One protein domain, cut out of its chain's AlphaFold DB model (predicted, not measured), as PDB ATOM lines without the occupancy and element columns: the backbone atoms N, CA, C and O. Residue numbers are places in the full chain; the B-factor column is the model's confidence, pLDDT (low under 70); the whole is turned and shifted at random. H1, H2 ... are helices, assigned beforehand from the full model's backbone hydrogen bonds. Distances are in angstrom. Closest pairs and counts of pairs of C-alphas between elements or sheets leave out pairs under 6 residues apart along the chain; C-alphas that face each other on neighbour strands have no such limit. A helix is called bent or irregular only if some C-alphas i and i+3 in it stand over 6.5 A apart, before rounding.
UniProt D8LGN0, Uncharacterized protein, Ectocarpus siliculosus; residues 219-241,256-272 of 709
ATOM      1  N   ALA A 219     224.964 289.342 263.083       82.81
ATOM      2  CA  ALA A 219     223.559 289.426 263.474       82.81
ATOM      3  C   ALA A 219     222.656 288.642 262.507       82.81
ATOM      4  O   ALA A 219     221.913 287.773 262.959       82.81
ATOM      5  N   ALA A 220     222.799 288.840 261.194       84.31
ATOM      6  CA  ALA A 220     222.038 288.115 260.174       84.31
ATOM      7  C   ALA A 220     222.260 286.589 260.243       84.31
ATOM      8  O   ALA A 220     221.311 285.810 260.150       84.31
ATOM      9  N   ARG A 221     223.499 286.135 260.490       77.75
ATOM     10  CA  ARG A 221     223.796 284.708 260.722       77.75
ATOM     11  C   ARG A 221     223.146 284.180 262.002       77.75
ATOM     12  O   ARG A 221     222.594 283.083 261.982       77.75
ATOM     13  N   LYS A 222     223.176 284.938 263.106       79.12
ATOM     14  CA  LYS A 222     222.486 284.562 264.358       79.12
ATOM     15  C   LYS A 222     220.972 284.472 264.162       79.12
ATOM     16  O   LYS A 222     220.359 283.521 264.642       79.12
ATOM     17  N   GLU A 223     220.381 285.410 263.427       83.88
ATOM     18  CA  GLU A 223     218.955 285.403 263.109       83.88
ATOM     19  C   GLU A 223     218.576 284.191 262.247       83.88
ATOM     20  O   GLU A 223     217.660 283.454 262.617       83.88
ATOM     21  N   MET A 224     219.336 283.906 261.185       84.12
ATOM     22  CA  MET A 224     219.147 282.731 260.324       84.12
ATOM     23  C   MET A 224     219.219 281.416 261.119       84.12
ATOM     24  O   MET A 224     218.340 280.563 260.990       84.12
ATOM     25  N   ILE A 225     220.213 281.276 262.005       77.00
ATOM     26  CA  ILE A 225     220.337 280.120 262.908       77.00
ATOM     27  C   ILE A 225     219.126 280.033 263.855       77.00
ATOM     28  O   ILE A 225     218.587 278.945 264.067       77.00
ATOM     29  N   SER A 226     218.643 281.161 264.393       76.81
ATOM     30  CA  SER A 226     217.444 281.189 265.248       76.81
ATOM     31  C   SER A 226     216.157 280.807 264.502       76.81
ATOM     32  O   SER A 226     215.252 280.219 265.094       76.81
ATOM     33  N   ALA A 227     216.049 281.149 263.214       80.75
ATOM     34  CA  ALA A 227     214.889 280.843 262.385       80.75
ATOM     35  C   ALA A 227     214.848 279.348 262.041       80.75
ATOM     36  O   ALA A 227     213.820 278.697 262.236       80.75
ATOM     37  N   GLU A 228     215.984 278.777 261.634       78.62
ATOM     38  CA  GLU A 228     216.096 277.343 261.354       78.62
ATOM     39  C   GLU A 228     215.914 276.502 262.632       78.62
ATOM     40  O   GLU A 228     215.203 275.498 262.613       78.62
ATOM     41  N   THR A 229     216.424 276.958 263.782       76.88
ATOM     42  CA  THR A 229     216.187 276.281 265.072       76.88
ATOM     43  C   THR A 229     214.702 276.281 265.453       76.88
ATOM     44  O   THR A 229     214.173 275.251 265.867       76.88
ATOM     45  N   ARG A 230     213.989 277.403 265.256       80.69
ATOM     46  CA  ARG A 230     212.528 277.478 265.467       80.69
ATOM     47  C   ARG A 230     211.762 276.521 264.549       80.69
ATOM     48  O   ARG A 230     210.835 275.857 265.004       80.69
ATOM     49  N   LYS A 231     212.173 276.401 263.284       83.31
ATOM     50  CA  LYS A 231     211.580 275.468 262.315       83.31
ATOM     51  C   LYS A 231     211.776 274.004 262.729       83.31
ATOM     52  O   LYS A 231     210.827 273.225 262.680       83.31
ATOM     53  N   GLN A 232     212.973 273.641 263.190       76.00
ATOM     54  CA  GLN A 232     213.279 272.289 263.676       76.00
ATOM     55  C   GLN A 232     212.517 271.948 264.966       76.00
ATOM     56  O   GLN A 232     211.985 270.845 265.088       76.00
ATOM     57  N   LEU A 233     212.380 272.908 265.888       78.25
ATOM     58  CA  LEU A 233     211.535 272.768 267.079       78.25
ATOM     59  C   LEU A 233     210.064 272.518 266.717       78.25
ATOM     60  O   LEU A 233     209.452 271.638 267.314       78.25
ATOM     61  N   GLY A 234     209.518 273.221 265.718       86.00
ATOM     62  CA  GLY A 234     208.155 272.984 265.226       86.00
ATOM     63  C   GLY A 234     207.943 271.545 264.739       86.00
ATOM     64  O   GLY A 234     207.020 270.872 265.186       86.00
ATOM     65  N   VAL A 235     208.855 271.020 263.911       83.25
ATOM     66  CA  VAL A 235     208.782 269.629 263.415       83.25
ATOM     67  C   VAL A 235     208.848 268.604 264.558       83.25
ATOM     68  O   VAL A 235     208.110 267.617 264.548       83.25
ATOM     69  N   LEU A 236     209.697 268.831 265.565       79.56
ATOM     70  CA  LEU A 236     209.797 267.949 266.731       79.56
ATOM     71  C   LEU A 236     208.563 268.034 267.644       79.56
ATOM     72  O   LEU A 236     208.133 267.013 268.183       79.56
ATOM     73  N   GLN A 237     207.963 269.218 267.793       84.44
ATOM     74  CA  GLN A 237     206.699 269.398 268.512       84.44
ATOM     75  C   GLN A 237     205.534 268.709 267.785       84.44
ATOM     76  O   GLN A 237     204.769 267.997 268.434       84.44
ATOM     77  N   ASP A 238     205.456 268.815 266.456       83.38
ATOM     78  CA  ASP A 238     204.464 268.119 265.627       83.38
ATOM     79  C   ASP A 238     204.587 266.596 265.723       83.38
ATOM     80  O   ASP A 238     203.580 265.895 265.834       83.38
ATOM     81  N   LEU A 239     205.812 266.058 265.686       77.69
ATOM     82  CA  LEU A 239     206.050 264.631 265.914       77.69
ATOM     83  C   LEU A 239     205.597 264.241 267.324       77.69
ATOM     84  O   LEU A 239     204.793 263.322 267.485       77.69
ATOM     85  N   ARG A 240     206.014 264.988 268.351       80.88
ATOM     86  CA  ARG A 240     205.597 264.727 269.734       80.88
ATOM     87  C   ARG A 240     204.072 264.761 269.889       80.88
ATOM     88  O   ARG A 240     203.536 263.897 270.571       80.88
ATOM     89  N   ALA A 241     203.371 265.678 269.223       84.31
ATOM     90  CA  ALA A 241     201.910 265.749 269.211       84.31
ATOM     91  C   ALA A 241     201.264 264.554 268.479       84.31
ATOM     92  O   ALA A 241     200.323 263.962 268.997       84.31
ATOM     93  N   ARG A 256     211.377 254.062 267.727       77.62
ATOM     94  CA  ARG A 256     212.681 254.716 267.492       77.62
ATOM     95  C   ARG A 256     212.520 256.179 267.081       77.62
ATOM     96  O   ARG A 256     213.215 257.030 267.620       77.62
ATOM     97  N   VAL A 257     211.580 256.487 266.182       75.62
ATOM     98  CA  VAL A 257     211.285 257.872 265.761       75.62
ATOM     99  C   VAL A 257     210.837 258.728 266.949       75.62
ATOM    100  O   VAL A 257     211.258 259.878 267.066       75.62
ATOM    101  N   LYS A 258     210.025 258.170 267.854       82.12
ATOM    102  CA  LYS A 258     209.625 258.838 269.093       82.12
ATOM    103  C   LYS A 258     210.816 259.058 270.034       82.12
ATOM    104  O   LYS A 258     211.017 260.184 270.481       82.12
ATOM    105  N   ASP A 259     211.608 258.023 270.304       81.50
ATOM    106  CA  ASP A 259     212.750 258.086 271.226       81.50
ATOM    107  C   ASP A 259     213.833 259.062 270.727       81.50
ATOM    108  O   ASP A 259     214.387 259.841 271.508       81.50
ATOM    109  N   ASP A 260     214.102 259.080 269.418       75.88
ATOM    110  CA  ASP A 260     215.038 260.019 268.793       75.88
ATOM    111  C   ASP A 260     214.497 261.460 268.800       75.88
ATOM    112  O   ASP A 260     215.261 262.395 269.049       75.88
ATOM    113  N   ALA A 261     213.185 261.667 268.612       75.50
ATOM    114  CA  ALA A 261     212.565 262.989 268.737       75.50
ATOM    115  C   ALA A 261     212.576 263.509 270.189       75.50
ATOM    116  O   ALA A 261     212.842 264.691 270.423       75.50
ATOM    117  N   GLU A 262     212.335 262.643 271.177       81.00
ATOM    118  CA  GLU A 262     212.429 262.991 272.599       81.00
ATOM    119  C   GLU A 262     213.878 263.314 273.008       81.00
ATOM    120  O   GLU A 262     214.105 264.309 273.705       81.00
ATOM    121  N   ARG A 263     214.868 262.563 272.499       80.62
ATOM    122  CA  ARG A 263     216.300 262.854 272.693       80.62
ATOM    123  C   ARG A 263     216.715 264.178 272.043       80.62
ATOM    124  O   ARG A 263     217.351 264.997 272.704       80.62
ATOM    125  N   ALA A 264     216.308 264.436 270.799       75.81
ATOM    126  CA  ALA A 264     216.597 265.697 270.111       75.81
ATOM    127  C   ALA A 264     215.999 266.911 270.850       75.81
ATOM    128  O   ALA A 264     216.663 267.936 271.006       75.81
ATOM    129  N   MET A 265     214.776 266.785 271.380       76.19
ATOM    130  CA  MET A 265     214.161 267.822 272.217       76.19
ATOM    131  C   MET A 265     214.900 268.036 273.546       76.19
ATOM    132  O   MET A 265     214.975 269.171 274.019       76.19
ATOM    133  N   ALA A 266     215.454 266.986 274.159       74.06
ATOM    134  CA  ALA A 266     216.286 267.122 275.354       74.06
ATOM    135  C   ALA A 266     217.594 267.879 275.050       74.06
ATOM    136  O   ALA A 266     217.924 268.836 275.754       74.06
ATOM    137  N   ASP A 267     218.286 267.528 273.964       72.50
ATOM    138  CA  ASP A 267     219.542 268.176 273.568       72.50
ATOM    139  C   ASP A 267     219.351 269.651 273.172       72.50
ATOM    140  O   ASP A 267     220.154 270.502 273.569       72.50
ATOM    141  N   LEU A 268     218.272 269.994 272.456       71.00
ATOM    142  CA  LEU A 268     217.941 271.388 272.122       71.00
ATOM    143  C   LEU A 268     217.661 272.229 273.380       71.00
ATOM    144  O   LEU A 268     218.137 273.364 273.484       71.00
ATOM    145  N   ARG A 269     216.963 271.664 274.372       72.94
ATOM    146  CA  ARG A 269     216.702 272.326 275.663       72.94
ATOM    147  C   ARG A 269     217.960 272.557 276.487       72.94
ATOM    148  O   ARG A 269     218.107 273.618 277.085       72.94
ATOM    149  N   VAL A 270     218.871 271.584 276.517       72.06
ATOM    150  CA  VAL A 270     220.126 271.694 277.277       72.06
ATOM    151  C   VAL A 270     221.068 272.730 276.660       72.06
ATOM    152  O   VAL A 270     221.706 273.477 277.401       72.06
ATOM    153  N   ASN A 271     221.152 272.788 275.325       67.50
ATOM    154  CA  ASN A 271     222.201 273.543 274.633       67.50
ATOM    155  C   ASN A 271     221.756 274.892 274.040       67.50
ATOM    156  O   ASN A 271     222.605 275.763 273.866       67.50
ATOM    157  N   ILE A 272     220.471 275.073 273.696       67.31
ATOM    158  CA  ILE A 272     220.010 276.230 272.898       67.31
ATOM    159  C   ILE A 272     218.890 277.036 273.582       67.31
ATOM    160  O   ILE A 272     218.791 278.241 273.354       67.31
TER     161      ILE A 272
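Overview. This is residues 219 to 241 and 256 to 272 of the 709 residues of an uncharacterized protein of Ectocarpus siliculosus (UniProt D8LGN0). A long helix, H1, and a shorter one, H2, make a slanted pair: H2 packs with residues 258 to 265 on residues 233 to 240 of H1 and runs back the opposite way. The other end of H1, residues 219 to 225, sticks out free of the pair. The printed part has 40 residues with two named helices, H1 then H2, and no named strand; its class is all helix. It is loose, with a radius of gyration of the C-alphas of 11.3 A, and elongated, with spans of 36 by 19 by 12 A.

Along the chain. Find C-alpha 219 at (223.559, 289.426, 263.474); from there H1, residues 219 to 241, runs 32.6 A to C-alpha 241 at (201.910, 265.749, 269.211). Look next at C-alpha 256, at (212.681, 254.716, 267.492), where H2, residues 256 to 271, begins; it covers 22.3 A to C-alpha 271 at (222.201, 273.543, 274.633).

Arrangement. Start on H1 at Leu 236, where H1 and H2 touch: its C-alpha and that of Ala 261 are the closest of the two helices, 6.0 A apart. H1 touches H2 with residues 233 to 240 alone, and H2 touches H1 with residues 258 to 265 alone. The helices run opposite ways at a steep tilt of 37 degrees, only just past shallow. In both H1 and H2 you will find every O i to N i+4 pair within hydrogen-bond range, and neither helix is bent.

Size, cuts and confidence. The two C-alphas farthest apart are those of Ala 219 and Arg 256, 36.6 A. Residues 242 to 255 are not printed, and across this cut C-alphas 241 and 256 are 15.5 A apart; the link from H1 to H2 is the link across the cut. The mean pLDDT of the printed part is 78.5, and residues 271 to 272 are under 70.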